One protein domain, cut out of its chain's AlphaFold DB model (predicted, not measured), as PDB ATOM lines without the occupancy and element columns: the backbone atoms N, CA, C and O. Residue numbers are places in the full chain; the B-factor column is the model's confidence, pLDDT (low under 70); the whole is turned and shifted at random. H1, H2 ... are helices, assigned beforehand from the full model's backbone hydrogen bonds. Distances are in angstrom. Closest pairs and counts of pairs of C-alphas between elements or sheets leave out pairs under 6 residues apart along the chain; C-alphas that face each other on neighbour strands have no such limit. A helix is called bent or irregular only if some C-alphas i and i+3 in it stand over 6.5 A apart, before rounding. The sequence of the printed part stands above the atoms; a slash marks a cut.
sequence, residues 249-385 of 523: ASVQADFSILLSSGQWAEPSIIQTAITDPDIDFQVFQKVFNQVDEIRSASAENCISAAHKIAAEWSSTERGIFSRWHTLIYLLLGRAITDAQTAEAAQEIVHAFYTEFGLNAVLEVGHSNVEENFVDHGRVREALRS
ATOM      1  N   ALA A 249     -27.949   7.304  19.043       85.25
ATOM      2  CA  ALA A 249     -29.380   7.025  19.120       85.25
ATOM      3  C   ALA A 249     -29.978   6.766  17.729       85.25
ATOM      4  O   ALA A 249     -30.800   5.872  17.550       85.25
ATOM      5  N   SER A 250     -29.531   7.512  16.712       87.69
ATOM      6  CA  SER A 250     -29.971   7.288  15.331       87.69
ATOM      7  C   SER A 250     -29.464   5.962  14.753       87.69
ATOM      8  O   SER A 250     -30.233   5.269  14.092       87.69
ATOM      9  N   VAL A 251     -28.206   5.586  15.019       89.44
ATOM     10  CA  VAL A 251     -27.668   4.274  14.602       89.44
ATOM     11  C   VAL A 251     -28.374   3.139  15.334       89.44
ATOM     12  O   VAL A 251     -28.708   2.141  14.707       89.44
ATOM     13  N   GLN A 252     -28.642   3.309  16.631       88.88
ATOM     14  CA  GLN A 252     -29.379   2.333  17.423       88.88
ATOM     15  C   GLN A 252     -30.791   2.142  16.883       88.88
ATOM     16  O   GLN A 252     -31.193   1.017  16.621       88.88
ATOM     17  N   ALA A 253     -31.520   3.229  16.629       89.75
ATOM     18  CA  ALA A 253     -32.863   3.147  16.072       89.75
ATOM     19  C   ALA A 253     -32.888   2.419  14.716       89.75
ATOM     20  O   ALA A 253     -33.743   1.563  14.504       89.75
ATOM     21  N   ASP A 254     -31.942   2.718  13.819       92.06
ATOM     22  CA  ASP A 254     -31.810   2.033  12.524       92.06
ATOM     23  C   ASP A 254     -31.474   0.541  12.708       92.06
ATOM     24  O   ASP A 254     -32.101  -0.326  12.097       92.06
ATOM     25  N   PHE A 255     -30.557   0.215  13.625       92.44
ATOM     26  CA  PHE A 255     -30.187  -1.169  13.916       92.44
ATOM     27  C   PHE A 255     -31.341  -1.967  14.532       92.44
ATOM     28  O   PHE A 255     -31.636  -3.074  14.079       92.44
ATOM     29  N   SER A 256     -32.069  -1.401  15.496       91.38
ATOM     30  CA  SER A 256     -33.239  -2.051  16.088       91.38
ATOM     31  C   SER A 256     -34.375  -2.227  15.064       91.38
ATOM     32  O   SER A 256     -35.089  -3.235  15.103       91.38
ATOM     33  N   ILE A 257     -34.550  -1.305  14.105       92.50
ATOM     34  CA  ILE A 257     -35.490  -1.479  12.978       92.50
ATOM     35  C   ILE A 257     -35.054  -2.653  12.098       92.50
ATOM     36  O   ILE A 257     -35.880  -3.512  11.775       92.50
ATOM     37  N   LEU A 258     -33.764  -2.741  11.770       92.19
ATOM     38  CA  LEU A 258     -33.214  -3.844  10.986       92.19
ATOM     39  C   LEU A 258     -33.426  -5.197  11.684       92.19
ATOM     40  O   LEU A 258     -33.867  -6.152  11.048       92.19
ATOM     41  N   LEU A 259     -33.197  -5.274  12.997       91.81
ATOM     42  CA  LEU A 259     -33.378  -6.497  13.787       91.81
ATOM     43  C   LEU A 259     -34.851  -6.885  14.013       91.81
ATOM     44  O   LEU A 259     -35.169  -8.068  14.157       91.81
ATOM     45  N   SER A 260     -35.769  -5.917  14.051       91.06
ATOM     46  CA  SER A 260     -37.199  -6.168  14.300       91.06
ATOM     47  C   SER A 260     -38.018  -6.421  13.035       91.06
ATOM     48  O   SER A 260     -39.010  -7.150  13.092       91.06
ATOM     49  N   SER A 261     -37.610  -5.857  11.898       89.06
ATOM     50  CA  SER A 261     -38.341  -5.964  10.628       89.06
ATOM     51  C   SER A 261     -37.600  -6.745   9.543       89.06
ATOM     52  O   SER A 261     -38.202  -7.106   8.532       89.06
ATOM     53  N   GLY A 262     -36.288  -6.959   9.700       87.00
ATOM     54  CA  GLY A 262     -35.433  -7.474   8.635       87.00
ATOM     55  C   GLY A 262     -35.272  -6.504   7.457       87.00
ATOM     56  O   GLY A 262     -34.755  -6.921   6.423       87.00
ATOM     57  N   GLN A 263     -35.734  -5.250   7.568       89.69
ATOM     58  CA  GLN A 263     -35.695  -4.214   6.530       89.69
ATOM     59  C   GLN A 263     -34.889  -2.988   6.976       89.69
ATOM     60  O   GLN A 263     -34.753  -2.717   8.165       89.69
ATOM     61  N   TRP A 264     -34.364  -2.244   5.998       89.00
ATOM     62  CA  TRP A 264     -33.706  -0.958   6.235       89.00
ATOM     63  C   TRP A 264     -34.711   0.081   6.736       89.00
ATOM     64  O   TRP A 264     -35.856   0.102   6.275       89.00
ATOM     65  N   ALA A 265     -34.285   0.975   7.631       88.06
ATOM     66  CA  ALA A 265     -35.041   2.194   7.887       88.06
ATOM     67  C   ALA A 265     -35.025   3.107   6.644       88.06
ATOM     68  O   ALA A 265     -34.099   3.064   5.835       88.06
ATOM     69  N   GLU A 266     -36.032   3.968   6.492       85.69
ATOM     70  CA  GLU A 266     -36.060   4.984   5.436       85.69
ATOM     71  C   GLU A 266     -35.911   6.386   6.055       85.69
ATOM     72  O   GLU A 266     -36.876   6.887   6.644       85.69
ATOM     73  N   PRO A 267     -34.746   7.058   5.933       86.94
ATOM     74  CA  PRO A 267     -33.465   6.596   5.372       86.94
ATOM     75  C   PRO A 267     -32.631   5.752   6.358       86.94
ATOM     76  O   PRO A 267     -32.672   5.995   7.563       86.94
ATOM     77  N   SER A 268     -31.819   4.820   5.840       89.56
ATOM     78  CA  SER A 268     -30.911   3.994   6.650       89.56
ATOM     79  C   SER A 268     -29.493   4.560   6.648       89.56
ATOM     80  O   SER A 268     -28.857   4.783   5.611       89.56
ATOM     81  N   ILE A 269     -28.988   4.773   7.854       90.62
ATOM     82  CA  ILE A 269     -27.634   5.234   8.123       90.62
ATOM     83  C   ILE A 269     -26.652   4.078   7.946       90.62
ATOM     84  O   ILE A 269     -25.569   4.279   7.403       90.62
ATOM     85  N   ILE A 270     -27.037   2.871   8.366       89.25
ATOM     86  CA  ILE A 270     -26.223   1.660   8.232       89.25
ATOM     87  C   ILE A 270     -26.004   1.344   6.751       89.25
ATOM     88  O   ILE A 270     -24.863   1.148   6.339       89.25
ATOM     89  N   GLN A 271     -27.066   1.385   5.939       89.56
ATOM     90  CA  GLN A 271     -26.968   1.187   4.490       89.56
ATOM     91  C   GLN A 271     -26.009   2.200   3.850       89.56
ATOM     92  O   GLN A 271     -25.104   1.828   3.105       89.56
ATOM     93  N   THR A 272     -26.160   3.483   4.194       88.50
ATOM     94  CA  THR A 272     -25.283   4.544   3.680       88.50
ATOM     95  C   THR A 272     -23.828   4.294   4.092       88.50
ATOM     96  O   THR A 272     -22.925   4.393   3.262       88.50
ATOM     97  N   ALA A 273     -23.598   3.892   5.344       87.00
ATOM     98  CA  ALA A 273     -22.263   3.677   5.886       87.00
ATOM     99  C   ALA A 273     -21.509   2.500   5.265       87.00
ATOM    100  O   ALA A 273     -20.291   2.574   5.145       87.00
ATOM    101  N   ILE A 274     -22.206   1.451   4.826       85.00
ATOM    102  CA  ILE A 274     -21.571   0.336   4.105       85.00
ATOM    103  C   ILE A 274     -20.931   0.838   2.795       85.00
ATOM    104  O   ILE A 274     -19.857   0.381   2.402       85.00
ATOM    105  N   THR A 275     -21.555   1.823   2.142       82.56
ATOM    106  CA  THR A 275     -21.072   2.383   0.868       82.56
ATOM    107  C   THR A 275     -20.074   3.542   1.049       82.56
ATOM    108  O   THR A 275     -19.130   3.696   0.263       82.56
ATOM    109  N   ASP A 276     -20.216   4.331   2.115       83.56
ATOM    110  CA  ASP A 276     -19.435   5.545   2.373       83.56
ATOM    111  C   ASP A 276     -18.218   5.271   3.290       83.56
ATOM    112  O   ASP A 276     -18.386   4.954   4.469       83.56
ATOM    113  N   PRO A 277     -16.968   5.403   2.788       75.12
ATOM    114  CA  PRO A 277     -15.773   5.092   3.573       75.12
ATOM    115  C   PRO A 277     -15.538   6.060   4.737       75.12
ATOM    116  O   PRO A 277     -14.822   5.699   5.673       75.12
ATOM    117  N   ASP A 278     -16.096   7.272   4.683       76.75
ATOM    118  CA  ASP A 278     -15.831   8.308   5.679       76.75
ATOM    119  C   ASP A 278     -16.570   8.016   6.992       76.75
ATOM    120  O   ASP A 278     -16.056   8.305   8.077       76.75
ATOM    121  N   ILE A 279     -17.743   7.379   6.904       80.75
ATOM    122  CA  ILE A 279     -18.580   7.033   8.060       80.75
ATOM    123  C   ILE A 279     -18.592   5.530   8.390       80.75
ATOM    124  O   ILE A 279     -18.956   5.184   9.516       80.75
ATOM    125  N   ASP A 280     -18.145   4.655   7.476       82.56
ATOM    126  CA  ASP A 280     -18.099   3.184   7.617       82.56
ATOM    127  C   ASP A 280     -17.614   2.729   8.999       82.56
ATOM    128  O   ASP A 280     -18.352   2.121   9.775       82.56
ATOM    129  N   PHE A 281     -16.374   3.086   9.346       76.56
ATOM    130  CA  PHE A 281     -15.751   2.649  10.593       76.56
ATOM    131  C   PHE A 281     -16.515   3.146  11.823       76.56
ATOM    132  O   PHE A 281     -16.660   2.426  12.813       76.56
ATOM    133  N   GLN A 282     -16.999   4.387  11.765       77.88
ATOM    134  CA  GLN A 282     -17.671   5.012  12.890       77.88
ATOM    135  C   GLN A 282     -19.034   4.367  13.156       77.88
ATOM    136  O   GLN A 282     -19.372   4.110  14.313       77.88
ATOM    137  N   VAL A 283     -19.811   4.119  12.104       85.56
ATOM    138  CA  VAL A 283     -21.127   3.484  12.209       85.56
ATOM    139  C   VAL A 283     -20.972   2.013  12.577       85.56
ATOM    140  O   VAL A 283     -21.641   1.569  13.507       85.56
ATOM    141  N   PHE A 284     -20.023   1.293  11.967       83.12
ATOM    142  CA  PHE A 284     -19.718  -0.089  12.342       83.12
ATOM    143  C   PHE A 284     -19.403  -0.212  13.834       83.12
ATOM    144  O   PHE A 284     -19.984  -1.049  14.513       83.12
ATOM    145  N   GLN A 285     -18.538   0.651  14.381       78.62
ATOM    146  CA  GLN A 285     -18.196   0.603  15.805       78.62
ATOM    147  C   GLN A 285     -19.418   0.855  16.708       78.62
ATOM    148  O   GLN A 285     -19.521   0.260  17.779       78.62
ATOM    149  N   LYS A 286     -20.348   1.725  16.296       84.25
ATOM    150  CA  LYS A 286     -21.583   2.003  17.048       84.25
ATOM    151  C   LYS A 286     -22.535   0.813  17.036       84.25
ATOM    152  O   LYS A 286     -23.017   0.442  18.100       84.25
ATOM    153  N   VAL A 287     -22.730   0.191  15.873       86.44
ATOM    154  CA  VAL A 287     -23.521  -1.042  15.739       86.44
ATOM    155  C   VAL A 287     -22.876  -2.181  16.532       86.44
ATOM    156  O   VAL A 287     -23.555  -2.890  17.264       86.44
ATOM    157  N   PHE A 288     -21.551  -2.325  16.452       82.69
ATOM    158  CA  PHE A 288     -20.829  -3.398  17.132       82.69
ATOM    159  C   PHE A 288     -20.921  -3.298  18.663       82.69
ATOM    160  O   PHE A 288     -21.003  -4.309  19.345       82.69
ATOM    161  N   ASN A 289     -20.993  -2.087  19.224       77.81
ATOM    162  CA  ASN A 289     -21.225  -1.903  20.662       77.81
ATOM    163  C   ASN A 289     -22.637  -2.327  21.121       77.81
ATOM    164  O   ASN A 289     -22.902  -2.321  22.320       77.81
ATOM    165  N   GLN A 290     -23.542  -2.643  20.192       83.06
ATOM    166  CA  GLN A 290     -24.944  -2.988  20.444       83.06
ATOM    167  C   GLN A 290     -25.274  -4.421  19.992       83.06
ATOM    168  O   GLN A 290     -26.443  -4.781  19.873       83.06
ATOM    169  N   VAL A 291     -24.262  -5.265  19.748       85.19
ATOM    170  CA  VAL A 291     -24.455  -6.650  19.268       85.19
ATOM    171  C   VAL A 291     -25.307  -7.508  20.201       85.19
ATOM    172  O   VAL A 291     -25.965  -8.432  19.731       85.19
ATOM    173  N   ASP A 292     -25.388  -7.166  21.489       84.94
ATOM    174  CA  ASP A 292     -26.283  -7.823  22.445       84.94
ATOM    175  C   ASP A 292     -27.768  -7.743  22.038       84.94
ATOM    176  O   ASP A 292     -28.543  -8.647  22.365       84.94
ATOM    177  N   GLU A 293     -28.186  -6.721  21.275       86.94
ATOM    178  CA  GLU A 293     -29.562  -6.611  20.769       86.94
ATOM    179  C   GLU A 293     -29.927  -7.780  19.834       86.94
ATOM    180  O   GLU A 293     -31.076  -8.237  19.834       86.94
ATOM    181  N   ILE A 294     -28.939  -8.349  19.124       89.25
ATOM    182  CA  ILE A 294     -29.105  -9.504  18.222       89.25
ATOM    183  C   ILE A 294     -29.671 -10.711  18.978       89.25
ATOM    184  O   ILE A 294     -30.453 -11.487  18.428       89.25
ATOM    185  N   ARG A 295     -29.343 -10.859  20.266       87.69
ATOM    186  CA  ARG A 295     -29.851 -11.955  21.100       87.69
ATOM    187  C   ARG A 295     -31.380 -11.997  21.135       87.69
ATOM    188  O   ARG A 295     -31.958 -13.082  21.177       87.69
ATOM    189  N   SER A 296     -32.015 -10.828  21.133       86.94
ATOM    190  CA  SER A 296     -33.469 -10.677  21.245       86.94
ATOM    191  C   SER A 296     -34.214 -10.748  19.907       86.94
ATOM    192  O   SER A 296     -35.439 -10.865  19.901       86.94
ATOM    193  N   ALA A 297     -33.491 -10.705  18.785       90.56
ATOM    194  CA  ALA A 297     -34.063 -10.754  17.448       90.56
ATOM    195  C   ALA A 297     -34.503 -12.177  17.052       90.56
ATOM    196  O   ALA A 297     -33.983 -13.176  17.561       90.56
ATOM    197  N   SER A 298     -35.474 -12.273  16.137       91.69
ATOM    198  CA  SER A 298     -35.905 -13.554  15.567       91.69
ATOM    199  C   SER A 298     -34.885 -14.069  14.547       91.69
ATOM    200  O   SER A 298     -34.251 -13.283  13.842       91.69
ATOM    201  N   ALA A 299     -34.764 -15.395  14.416       90.81
ATOM    202  CA  ALA A 299     -33.861 -16.009  13.441       90.81
ATOM    203  C   ALA A 299     -34.150 -15.546  11.998       90.81
ATOM    204  O   ALA A 299     -33.219 -15.242  11.257       90.81
ATOM    205  N   GLU A 300     -35.428 -15.412  11.620       92.25
ATOM    206  CA  GLU A 300     -35.844 -14.923  10.295       92.25
ATOM    207  C   GLU A 300     -35.351 -13.494  10.022       92.25
ATOM    208  O   GLU A 300     -34.796 -13.215   8.957       92.25
ATOM    209  N   ASN A 301     -35.488 -12.595  11.003       92.75
ATOM    210  CA  ASN A 301     -35.018 -11.221  10.862       92.75
ATOM    211  C   ASN A 301     -33.493 -11.150  10.817       92.75
ATOM    212  O   ASN A 301     -32.954 -10.376  10.031       92.75
ATOM    213  N   CYS A 302     -32.795 -11.963  11.617       92.69
ATOM    214  CA  CYS A 302     -31.336 -12.047  11.572       92.69
ATOM    215  C   CYS A 302     -30.838 -12.493  10.191       92.69
ATOM    216  O   CYS A 302     -29.914 -11.879   9.660       92.69
ATOM    217  N   ILE A 303     -31.475 -13.501   9.583       93.00
ATOM    218  CA  ILE A 303     -31.154 -13.951   8.220       93.00
ATOM    219  C   ILE A 303     -31.404 -12.817   7.217       93.00
ATOM    220  O   ILE A 303     -30.506 -12.467   6.454       93.00
ATOM    221  N   SER A 304     -32.580 -12.179   7.248       93.38
ATOM    222  CA  SER A 304     -32.896 -11.065   6.338       93.38
ATOM    223  C   SER A 304     -31.920  -9.891   6.490       93.38
ATOM    224  O   SER A 304     -31.467  -9.320   5.496       93.38
ATOM    225  N   ALA A 305     -31.551  -9.545   7.726       92.31
ATOM    226  CA  ALA A 305     -30.592  -8.484   8.014       92.31
ATOM    227  C   ALA A 305     -29.195  -8.825   7.475       92.31
ATOM    228  O   ALA A 305     -28.568  -7.992   6.821       92.31
ATOM    229  N   ALA A 306     -28.733 -10.062   7.689       91.88
ATOM    230  CA  ALA A 306     -27.458 -10.554   7.175       91.88
ATOM    231  C   ALA A 306     -27.397 -10.492   5.642       91.88
ATOM    232  O   ALA A 306     -26.424  -9.976   5.093       91.88
ATOM    233  N   HIS A 307     -28.452 -10.946   4.957       92.00
ATOM    234  CA  HIS A 307     -28.543 -10.890   3.497       92.00
ATOM    235  C   HIS A 307     -28.539  -9.450   2.974       92.00
ATOM    236  O   HIS A 307     -27.845  -9.153   2.008       92.00
ATOM    237  N   LYS A 308     -29.237  -8.516   3.628       91.00
ATOM    238  CA  LYS A 308     -29.221  -7.102   3.217       91.00
ATOM    239  C   LYS A 308     -27.854  -6.454   3.374       91.00
ATOM    240  O   LYS A 308     -27.399  -5.786   2.451       91.00
ATOM    241  N   ILE A 309     -27.191  -6.665   4.512       89.75
ATOM    242  CA  ILE A 309     -25.835  -6.149   4.738       89.75
ATOM    243  C   ILE A 309     -24.876  -6.738   3.695       89.75
ATOM    244  O   ILE A 309     -24.081  -6.004   3.109       89.75
ATOM    245  N   ALA A 310     -24.978  -8.043   3.423       88.50
ATOM    246  CA  ALA A 310     -24.157  -8.716   2.424       88.50
ATOM    247  C   ALA A 310     -24.432  -8.221   0.995       88.50
ATOM    248  O   ALA A 310     -23.484  -8.020   0.241       88.50
ATOM    249  N   ALA A 311     -25.689  -7.954   0.635       88.12
ATOM    250  CA  ALA A 311     -26.060  -7.419  -0.673       88.12
ATOM    251  C   ALA A 311     -25.455  -6.031  -0.916       88.12
ATOM    252  O   ALA A 311     -24.788  -5.826  -1.931       88.12
ATOM    253  N   GLU A 312     -25.598  -5.110   0.039       86.75
ATOM    254  CA  GLU A 312     -24.998  -3.772  -0.055       86.75
ATOM    255  C   GLU A 312     -23.471  -3.851  -0.124       86.75
ATOM    256  O   GLU A 312     -22.837  -3.219  -0.972       86.75
ATOM    257  N   TRP A 313     -22.866  -4.701   0.705       79.12
ATOM    258  CA  TRP A 313     -21.424  -4.909   0.692       79.12
ATOM    259  C   TRP A 313     -20.928  -5.484  -0.644       79.12
ATOM    260  O   TRP A 313     -19.983  -4.945  -1.217       79.12
ATOM    261  N   SER A 314     -21.602  -6.499  -1.192       73.62
ATOM    262  CA  SER A 314     -21.245  -7.132  -2.471       73.62
ATOM    263  C   SER A 314     -21.350  -6.186  -3.673       73.62
ATOM    264  O   SER A 314     -20.648  -6.366  -4.667       73.62
ATOM    265  N   SER A 315     -22.193  -5.153  -3.574       70.00
ATOM    266  CA  SER A 315     -22.324  -4.113  -4.600       70.00
ATOM    267  C   SER A 315     -21.137  -3.143  -4.631       70.00
ATOM    268  O   SER A 315     -20.937  -2.419  -5.608       70.00
ATOM    269  N   THR A 316     -20.329  -3.129  -3.570       65.50
ATOM    270  CA  THR A 316     -19.201  -2.217  -3.436       65.50
ATOM    271  C   THR A 316     -17.966  -2.847  -4.093       65.50
ATOM    272  O   THR A 316     -17.598  -3.968  -3.765       65.50
ATOM    273  N   GLU A 317     -17.228  -2.122  -4.945       55.47
ATOM    274  CA  GLU A 317     -15.946  -2.593  -5.532       55.47
ATOM    275  C   GLU A 317     -14.830  -2.852  -4.482       55.47
ATOM    276  O   GLU A 317     -13.681  -3.163  -4.810       55.47
ATOM    277  N   ARG A 318     -15.147  -2.702  -3.192       53.12
ATOM    278  CA  ARG A 318     -14.260  -2.949  -2.059       53.12
ATOM    279  C   ARG A 318     -14.326  -4.431  -1.715       53.12
ATOM    280  O   ARG A 318     -15.274  -4.880  -1.085       53.12
ATOM    281  N   GLY A 319     -13.311  -5.173  -2.151       50.31
ATOM    282  CA  GLY A 319     -13.190  -6.612  -1.915       50.31
ATOM    283  C   GLY A 319     -13.217  -7.068  -0.442       50.31
ATOM    284  O   GLY A 319     -13.463  -6.301   0.484       50.31
ATOM    285  N   ILE A 320     -12.902  -8.356  -0.292       47.25
ATOM    286  CA  ILE A 320     -13.044  -9.362   0.795       47.25
ATOM    287  C   ILE A 320     -12.413  -8.976   2.170       47.25
ATOM    288  O   ILE A 320     -11.758  -9.783   2.817       47.25
ATOM    289  N   PHE A 321     -12.490  -7.713   2.610       50.53
ATOM    290  CA  PHE A 321     -11.888  -7.241   3.875       50.53
ATOM    291  C   PHE A 321     -12.715  -6.149   4.578       50.53
ATOM    292  O   PHE A 321     -12.166  -5.183   5.119       50.53
ATOM    293  N   SER A 322     -14.044  -6.264   4.556       65.50
ATOM    294  CA  SER A 322     -14.936  -5.297   5.205       65.50
ATOM    295  C   SER A 322     -15.314  -5.744   6.615       65.50
ATOM    296  O   SER A 322     -15.789  -6.857   6.796       65.50
ATOM    297  N   ARG A 323     -15.197  -4.872   7.625       75.44
ATOM    298  CA  ARG A 323     -15.489  -5.214   9.038       75.44
ATOM    299  C   ARG A 323     -16.906  -5.770   9.248       75.44
ATOM    300  O   ARG A 323     -17.131  -6.549  10.174       75.44
ATOM    301  N   TRP A 324     -17.830  -5.426   8.353       83.88
ATOM    302  CA  TRP A 324     -19.214  -5.894   8.334       83.88
ATOM    303  C   TRP A 324     -19.371  -7.420   8.227       83.88
ATOM    304  O   TRP A 324     -20.381  -7.924   8.716       83.88
ATOM    305  N   HIS A 325     -18.377  -8.174   7.720       82.75
ATOM    306  CA  HIS A 325     -18.416  -9.651   7.732       82.75
ATOM    307  C   HIS A 325     -18.625 -10.207   9.150       82.75
ATOM    308  O   HIS A 325     -19.288 -11.224   9.340       82.75
ATOM    309  N   THR A 326     -18.118  -9.493  10.160       85.12
ATOM    310  CA  THR A 326     -18.244  -9.864  11.569       85.12
ATOM    311  C   THR A 326     -19.688  -9.744  12.046       85.12
ATOM    312  O   THR A 326     -20.189 -10.609  12.756       85.12
ATOM    313  N   LEU A 327     -20.387  -8.684  11.634       87.50
ATOM    314  CA  LEU A 327     -21.791  -8.500  11.988       87.50
ATOM    315  C   LEU A 327     -22.672  -9.534  11.275       87.50
ATOM    316  O   LEU A 327     -23.557 -10.115  11.898       87.50
ATOM    317  N   ILE A 328     -22.387  -9.810   9.998       90.94
ATOM    318  CA  ILE A 328     -23.063 -10.866   9.231       90.94
ATOM    319  C   ILE A 328     -22.874 -12.221   9.928       90.94
ATOM    320  O   ILE A 328     -23.837 -12.968  10.083       90.94
ATOM    321  N   TYR A 329     -21.663 -12.507  10.419       90.44
ATOM    322  CA  TYR A 329     -21.371 -13.724  11.174       90.44
ATOM    323  C   TYR A 329     -22.221 -13.837  12.438       90.44
ATOM    324  O   TYR A 329     -22.806 -14.888  12.673       90.44
ATOM    325  N   LEU A 330     -22.338 -12.769  13.229       90.25
ATOM    326  CA  LEU A 330     -23.148 -12.784  14.450       90.25
ATOM    327  C   LEU A 330     -24.640 -12.984  14.156       90.25
ATOM    328  O   LEU A 330     -25.308 -13.739  14.861       90.25
ATOM    329  N   LEU A 331     -25.157 -12.360  13.095       93.31
ATOM    330  CA  LEU A 331     -26.553 -12.501  12.670       93.31
ATOM    331  C   LEU A 331     -26.860 -13.922  12.173       93.31
ATOM    332  O   LEU A 331     -27.803 -14.556  12.652       93.31
ATOM    333  N   LEU A 332     -26.051 -14.458  11.254       93.50
ATOM    334  CA  LEU A 332     -26.222 -15.830  10.763       93.50
ATOM    335  C   LEU A 332     -25.945 -16.852  11.867       93.50
ATOM    336  O   LEU A 332     -26.688 -17.817  12.010       93.50
ATOM    337  N   GLY A 333     -24.921 -16.620  12.687       91.75
ATOM    338  CA  GLY A 333     -24.558 -17.465  13.819       91.75
ATOM    339  C   GLY A 333     -25.681 -17.560  14.846       91.75
ATOM    340  O   GLY A 333     -26.005 -18.662  15.292       91.75
ATOM    341  N   ARG A 334     -26.350 -16.443  15.156       93.50
ATOM    342  CA  ARG A 334     -27.560 -16.415  15.991       93.50
ATOM    343  C   ARG A 334     -28.675 -17.280  15.394       93.50
ATOM    344  O   ARG A 334     -29.253 -18.088  16.119       93.50
ATOM    345  N   ALA A 335     -28.952 -17.139  14.096       93.19
ATOM    346  CA  ALA A 335     -29.997 -17.903  13.411       93.19
ATOM    347  C   ALA A 335     -29.680 -19.410  13.330       93.19
ATOM    348  O   ALA A 335     -30.548 -20.241  13.593       93.19
ATOM    349  N   ILE A 336     -28.425 -19.768  13.044       93.25
ATOM    350  CA  ILE A 336     -27.928 -21.153  13.036       93.25
ATOM    351  C   ILE A 336     -28.017 -21.776  14.435       93.25
ATOM    352  O   ILE A 336     -28.402 -22.937  14.579       93.25
ATOM    353  N   THR A 337     -27.707 -21.001  15.475       92.75
ATOM    354  CA  THR A 337     -27.798 -21.451  16.871       92.75
ATOM    355  C   THR A 337     -29.239 -21.788  17.263       92.75
ATOM    356  O   THR A 337     -29.457 -22.777  17.963       92.75
ATOM    357  N   ASP A 338     -30.220 -21.029  16.762       92.50
ATOM    358  CA  ASP A 338     -31.656 -21.255  16.998       92.50
ATOM    359  C   ASP A 338     -32.291 -22.334  16.116       92.50
ATOM    360  O   ASP A 338     -33.419 -22.768  16.385       92.50
ATOM    361  N   ALA A 339     -31.598 -22.786  15.070       92.06
ATOM    362  CA  ALA A 339     -32.114 -23.815  14.183       92.06
ATOM    363  C   ALA A 339     -32.446 -25.092  14.975       92.06
ATOM    364  O   ALA A 339     -31.659 -25.564  15.798       92.06
ATOM    365  N   GLN A 340     -33.611 -25.691  14.721       89.94
ATOM    366  CA  GLN A 340     -34.062 -26.881  15.461       89.94
ATOM    367  C   GLN A 340     -33.304 -28.157  15.066       89.94
ATOM    368  O   GLN A 340     -33.212 -29.099  15.848       89.94
ATOM    369  N   THR A 341     -32.753 -28.188  13.854       92.06
ATOM    370  CA  THR A 341     -32.114 -29.360  13.237       92.06
ATOM    371  C   THR A 341     -30.820 -28.957  12.533       92.06
ATOM    372  O   THR A 341     -30.663 -27.788  12.171       92.06
ATOM    373  N   ALA A 342     -29.916 -29.910  12.300       90.62
ATOM    374  CA  ALA A 342     -28.686 -29.664  11.544       90.62
ATOM    375  C   ALA A 342     -28.983 -29.285  10.082       90.62
ATOM    376  O   ALA A 342     -28.343 -28.391   9.540       90.62
ATOM    377  N   GLU A 343     -30.014 -29.879   9.477       91.50
ATOM    378  CA  GLU A 343     -30.426 -29.604   8.097       91.50
ATOM    379  C   GLU A 343     -30.887 -28.150   7.928       91.50
ATOM    380  O   GLU A 343     -30.431 -27.459   7.028       91.50
ATOM    381  N   ALA A 344     -31.722 -27.650   8.845       91.25
ATOM    382  CA  ALA A 344     -32.137 -26.245   8.862       91.25
ATOM    383  C   ALA A 344     -30.950 -25.275   9.033       91.25
ATOM    384  O   ALA A 344     -30.921 -24.216   8.413       91.25
ATOM    385  N   ALA A 345     -29.948 -25.630   9.846       91.88
ATOM    386  CA  ALA A 345     -28.731 -24.828   9.978       91.88
ATOM    387  C   ALA A 345     -27.917 -24.796   8.671       91.88
ATOM    388  O   ALA A 345     -27.428 -23.741   8.268       91.88
ATOM    389  N   GLN A 346     -27.805 -25.937   7.988       92.88
ATOM    390  CA  GLN A 346     -27.149 -26.038   6.681       92.88
ATOM    391  C   GLN A 346     -27.925 -25.292   5.590       92.88
ATOM    392  O   GLN A 346     -27.310 -24.688   4.717       92.88
ATOM    393  N   GLU A 347     -29.259 -25.274   5.648       93.31
ATOM    394  CA  GLU A 347     -30.103 -24.530   4.709       93.31
ATOM    395  C   GLU A 347     -29.856 -23.017   4.798       93.31
ATOM    396  O   GLU A 347     -29.765 -22.358   3.764       93.31
ATOM    397  N   ILE A 348     -29.639 -22.476   6.004       93.56
ATOM    398  CA  ILE A 348     -29.256 -21.064   6.199       93.56
ATOM    399  C   ILE A 348     -27.927 -20.762   5.493       93.56
ATOM    400  O   ILE A 348     -27.822 -19.784   4.749       93.56
ATOM    401  N   VAL A 349     -26.914 -21.615   5.685       93.38
ATOM    402  CA  VAL A 349     -25.608 -21.465   5.021       93.38
ATOM    403  C   VAL A 349     -25.750 -21.608   3.505       93.38
ATOM    404  O   VAL A 349     -25.161 -20.830   2.757       93.38
ATOM    405  N   HIS A 350     -26.552 -22.565   3.037       92.56
ATOM    406  CA  HIS A 350     -26.777 -22.810   1.616       92.56
ATOM    407  C   HIS A 350     -27.517 -21.657   0.927       92.56
ATOM    408  O   HIS A 350     -27.167 -21.292  -0.198       92.56
ATOM    409  N   ALA A 351     -28.500 -21.046   1.590       92.69
ATOM    410  CA  ALA A 351     -29.193 -19.863   1.087       92.69
ATOM    411  C   ALA A 351     -28.218 -18.688   0.915       92.69
ATOM    412  O   ALA A 351     -28.165 -18.085  -0.157       92.69
ATOM    413  N   PHE A 352     -27.379 -18.428   1.923       92.44
ATOM    414  CA  PHE A 352     -26.352 -17.384   1.854       92.44
ATOM    415  C   PHE A 352     -25.302 -17.676   0.767       92.44
ATOM    416  O   PHE A 352     -24.938 -16.797  -0.015       92.44
ATOM    417  N   TYR A 353     -24.863 -18.933   0.660       91.38
ATOM    418  CA  TYR A 353     -23.959 -19.411  -0.389       91.38
ATOM    419  C   TYR A 353     -24.525 -19.208  -1.798       91.38
ATOM    420  O   TYR A 353     -23.799 -18.788  -2.696       91.38
ATOM    421  N   THR A 354     -25.808 -19.506  -1.999       90.69
ATOM    422  CA  THR A 354     -26.455 -19.422  -3.314       90.69
ATOM    423  C   THR A 354     -26.541 -17.981  -3.808       90.69
ATOM    424  O   THR A 354     -26.426 -17.737  -5.008       90.69
ATOM    425  N   GLU A 355     -26.716 -17.024  -2.896       89.75
ATOM    426  CA  GLU A 355     -26.848 -15.609  -3.239       89.75
ATOM    427  C   GLU A 355     -25.492 -14.900  -3.386       89.75
ATOM    428  O   GLU A 355     -25.288 -14.175  -4.359       89.75
ATOM    429  N   PHE A 356     -24.545 -15.133  -2.468       88.06
ATOM    430  CA  PHE A 356     -23.286 -14.369  -2.398       88.06
ATOM    431  C   PHE A 356     -22.030 -15.164  -2.786       88.06
ATOM    432  O   PHE A 356     -20.943 -14.597  -2.929       88.06
ATOM    433  N   GLY A 357     -22.155 -16.475  -2.988       87.88
ATOM    434  CA  GLY A 357     -21.067 -17.355  -3.401       87.88
ATOM    435  C   GLY A 357     -20.157 -17.836  -2.264       87.88
ATOM    436  O   GLY A 357     -20.272 -17.448  -1.101       87.88
ATOM    437  N   LEU A 358     -19.213 -18.713  -2.623       86.12
ATOM    438  CA  LEU A 358     -18.349 -19.420  -1.669       86.12
ATOM    439  C   LEU A 358     -17.478 -18.482  -0.822       86.12
ATOM    440  O   LEU A 358     -17.340 -18.681   0.381       86.12
ATOM    441  N   ASN A 359     -16.886 -17.462  -1.442       83.56
ATOM    442  CA  ASN A 359     -15.940 -16.581  -0.756       83.56
ATOM    443  C   ASN A 359     -16.599 -15.796   0.376       83.56
ATOM    444  O   ASN A 359     -16.013 -15.684   1.448       83.56
ATOM    445  N   ALA A 360     -17.820 -15.304   0.149       84.88
ATOM    446  CA  ALA A 360     -18.580 -14.582   1.160       84.88
ATOM    447  C   ALA A 360     -18.884 -15.485   2.364       84.88
ATOM    448  O   ALA A 360     -18.687 -15.077   3.505       84.88
ATOM    449  N   VAL A 361     -19.294 -16.736   2.116       88.88
ATOM    450  CA  VAL A 361     -19.548 -17.726   3.176       88.88
ATOM    451  C   VAL A 361     -18.286 -17.989   3.994       88.88
ATOM    452  O   VAL A 361     -18.346 -17.989   5.222       88.88
ATOM    453  N   LEU A 362     -17.143 -18.199   3.336       85.56
ATOM    454  CA  LEU A 362     -15.888 -18.511   4.020       85.56
ATOM    455  C   LEU A 362     -15.337 -17.315   4.804       85.56
ATOM    456  O   LEU A 362     -14.849 -17.502   5.917       85.56
ATOM    457  N   GLU A 363     -15.441 -16.098   4.264       80.94
ATOM    458  CA  GLU A 363     -15.038 -14.870   4.961       80.94
ATOM    459  C   GLU A 363     -15.883 -14.640   6.215       80.94
ATOM    460  O   GLU A 363     -15.337 -14.438   7.299       80.94
ATOM    461  N   VAL A 364     -17.207 -14.741   6.088       84.25
ATOM    462  CA  VAL A 364     -18.132 -14.594   7.215       84.25
ATOM    463  C   VAL A 364     -17.903 -15.705   8.238       84.25
ATOM    464  O   VAL A 364     -17.681 -15.416   9.413       84.25
ATOM    465  N   GLY A 365     -17.891 -16.964   7.799       79.75
ATOM    466  CA  GLY A 365     -17.852 -18.153   8.653       79.75
ATOM    467  C   GLY A 365     -16.596 -18.310   9.513       79.75
ATOM    468  O   GLY A 365     -16.657 -18.962  10.553       79.75
ATOM    469  N   HIS A 366     -15.483 -17.686   9.120       72.06
ATOM    470  CA  HIS A 366     -14.211 -17.716   9.855       72.06
ATOM    471  C   HIS A 366     -13.933 -16.427  10.641       72.06
ATOM    472  O   HIS A 366     -12.785 -16.137  10.986       72.06
ATOM    473  N   SER A 367     -14.967 -15.633  10.928       75.44
ATOM    474  CA  SER A 367     -14.837 -14.474  11.812       75.44
ATOM    475  C   SER A 367     -14.477 -14.924  13.238       75.44
ATOM    476  O   SER A 367     -15.162 -15.754  13.827       75.44
ATOM    477  N   ASN A 368     -13.419 -14.348  13.816       67.31
ATOM    478  CA  ASN A 368     -12.894 -14.709  15.145       67.31
ATOM    479  C   ASN A 368     -13.597 -13.975  16.305       67.31
ATOM    480  O   ASN A 368     -12.939 -13.557  17.257       67.31
ATOM    481  N   VAL A 369     -14.907 -13.745  16.211       74.25
ATOM    482  CA  VAL A 369     -15.654 -13.041  17.263       74.25
ATOM    483  C   VAL A 369     -16.417 -14.037  18.115       74.25
ATOM    484  O   VAL A 369     -17.231 -14.793  17.593       74.25
ATOM    485  N   GLU A 370     -16.128 -14.025  19.415       75.06
ATOM    486  CA  GLU A 370     -16.739 -14.898  20.413       75.06
ATOM    487  C   GLU A 370     -17.851 -14.147  21.146       75.06
ATOM    488  O   GLU A 370     -17.584 -13.204  21.885       75.06
ATOM    489  N   GLU A 371     -19.095 -14.580  20.943       80.19
ATOM    490  CA  GLU A 371     -20.269 -14.022  21.615       80.19
ATOM    491  C   GLU A 371     -21.104 -15.138  22.235       80.19
ATOM    492  O   GLU A 371     -21.379 -16.161  21.609       80.19
ATOM    493  N   ASN A 372     -21.580 -14.926  23.464       82.94
ATOM    494  CA  ASN A 372     -22.243 -15.975  24.253       82.94
ATOM    495  C   ASN A 372     -23.572 -16.479  23.655       82.94
ATOM    496  O   ASN A 372     -24.099 -17.498  24.099       82.94
ATOM    497  N   PHE A 373     -24.156 -15.749  22.701       85.56
ATOM    498  CA  PHE A 373     -25.407 -16.118  22.032       85.56
ATOM    499  C   PHE A 373     -25.200 -16.889  20.717       85.56
ATOM    500  O   PHE A 373     -26.191 -17.233  20.066       85.56
ATOM    501  N   VAL A 374     -23.949 -17.160  20.324       87.50
ATOM    502  CA  VAL A 374     -23.597 -17.937  19.129       87.50
ATOM    503  C   VAL A 374     -22.938 -19.254  19.539       87.50
ATOM    504  O   VAL A 374     -21.908 -19.275  20.207       87.50
ATOM    505  N   ASP A 375     -23.502 -20.379  19.102       88.81
ATOM    506  CA  ASP A 375     -22.867 -21.690  19.222       88.81
ATOM    507  C   ASP A 375     -21.894 -21.909  18.053       88.81
ATOM    508  O   ASP A 375     -22.263 -22.355  16.960       88.81
ATOM    509  N   HIS A 376     -20.618 -21.604  18.294       86.44
ATOM    510  CA  HIS A 376     -19.546 -21.762  17.308       86.44
ATOM    511  C   HIS A 376     -19.378 -23.206  16.811       86.44
ATOM    512  O   HIS A 376     -18.917 -23.416  15.687       86.44
ATOM    513  N   GLY A 377     -19.743 -24.206  17.621       86.25
ATOM    514  CA  GLY A 377     -19.707 -25.611  17.225       86.25
ATOM    515  C   GLY A 377     -20.747 -25.902  16.150       86.25
ATOM    516  O   GLY A 377     -20.406 -26.453  15.102       86.25
ATOM    517  N   ARG A 378     -21.985 -25.442  16.365       89.56
ATOM    518  CA  ARG A 378     -23.076 -25.576  15.385       89.56
ATOM    519  C   ARG A 378     -22.815 -24.792  14.107       89.56
ATOM    520  O   ARG A 378     -23.086 -25.303  13.025       89.56
ATOM    521  N   VAL A 379     -22.256 -23.585  14.208       89.69
ATOM    522  CA  VAL A 379     -21.869 -22.804  13.021       89.69
ATOM    523  C   VAL A 379     -20.800 -23.539  12.214       89.69
ATOM    524  O   VAL A 379     -20.936 -23.663  11.000       89.69
ATOM    525  N   ARG A 380     -19.776 -24.096  12.874       87.19
ATOM    526  CA  ARG A 380     -18.737 -24.883  12.199       87.19
ATOM    527  C   ARG A 380     -19.309 -26.135  11.535       87.19
ATOM    528  O   ARG A 380     -18.914 -26.451  10.421       87.19
ATOM    529  N   GLU A 381     -20.238 -26.829  12.187       88.62
ATOM    530  CA  GLU A 381     -20.920 -27.990  11.605       88.62
ATOM    531  C   GLU A 381     -21.774 -27.610  10.389       88.62
ATOM    532  O   GLU A 381     -21.739 -28.311   9.379       88.62
ATOM    533  N   ALA A 382     -22.488 -26.484  10.447       89.75
ATOM    534  CA  ALA A 382     -23.266 -25.981   9.320       89.75
ATOM    535  C   ALA A 382     -22.368 -25.594   8.133       89.75
ATOM    536  O   ALA A 382     -22.684 -25.933   6.999       89.75
ATOM    537  N   LEU A 383     -21.218 -24.957   8.386       88.38
ATOM    538  CA  LEU A 383     -20.249 -24.588   7.346       88.38
ATOM    539  C   LEU A 383     -19.660 -25.796   6.609       88.38
ATOM    540  O   LEU A 383     -19.297 -25.661   5.444       88.38
ATOM    541  N   ARG A 384     -19.651 -26.993   7.210       86.81
ATOM    542  CA  ARG A 384     -19.202 -28.210   6.511       86.81
ATOM    543  C   ARG A 384     -20.021 -28.532   5.265       86.81
ATOM    544  O   ARG A 384     -19.538 -29.233   4.380       86.81
ATOM    545  N   SER A 385     -21.243 -28.001   5.143       86.94
ATOM    546  CA  SER A 385     -22.056 -28.182   3.937       86.94
ATOM    547  C   SER A 385     -21.436 -27.549   2.687       86.94
ATOM    548  O   SER A 385     -21.837 -27.898   1.579       86.94
TER     549      SER A 385
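Overview. This is residues 249 to 385 of the 523 residues of the protein "KAP family P-loop domain protein" of Rhodococcus erythropolis (UniProt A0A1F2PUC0). The longest helix, H7, is bent into two arms: H7a stands beside the core hairpin of H5 and H6 in a three-helix bundle, while H7b folds back and packs, like H8, on H6 and H7a at one end of the domain. At the other end H1, H2 and H3 form a cluster that packs on H5 through H1 and H2, and short H4 packs on H6. The printed part has 137 residues with eight named helices, H1 to H8 in chain order, and no named strand; the class is all helix. It is compact, with a radius of gyration of the C-alphas of 13.8 A, and a rounded outline of 38 by 31 by 24 A.

Along the chain. H7, residues 342 to 365, was assigned as one helix by its hydrogen bonds, but it is bent: C-alphas 355 and 358 are 9.4 A apart. Its arms are H7a, residues 342 to 355, 20.5 A long, and H7b, residues 358 to 365. H6, residues 324 to 338, is 21.6 A long, and H5, residues 299 to 314, 22.2 A. H8, residues 376 to 385, ends at C-alpha 385 (-22.056, -28.182, 3.937). H1, residues 249 to 261, begins at C-alpha 249 (-29.380, 7.025, 19.120). H2 is residues 269 to 275, H4 residues 291 to 296. H3, residues 277 to 288, is irregular: C-alphas 278 and 281 are 7.5 A apart.

Arrangement. H5, H6 and H7a form an up and down bundle, each running against the one before. H6 and H7a are a helical hairpin at a shallow tilt of 30 degrees, closest at the C-alphas of Ile 336 and Ala 345, 4.8 A. H5 and H6, also a hairpin, touch at the C-alphas of Ala 299 and Ala 335, 4.3 A. H8 touches H7a at a steep tilt of 62 degrees, with the C-alphas of Gln 346 and Ala 382 closest at 4.7 A. H7b is about perpendicular to H6, at 77 degrees; the C-alphas of His 325 and Val 364 are closest, 5.0 A. H2 touches residues 309 to 313 of H5, closest at the C-alphas of Ile 274 and Trp 313, 6.3 A. H1 and H8 are apart. Every O i to N i+4 pair is within hydrogen-bond range in H1, H5, H6, H7a and H7b; the counts are 2 of 3 in H2, 6 of 8 in H3, 5 of 6 in H8 and 0 of 2 in H4, where 3 of 3 O i to N i+3 pairs are.

Size, cuts and confidence. The C-alphas farthest apart, of Asp 278 and Thr 341, are 41.7 A apart. The printed part has no cut and no long link. Mean pLDDT of the printed part is 85.5; residues 316 to 322 and residue 368 are under 70.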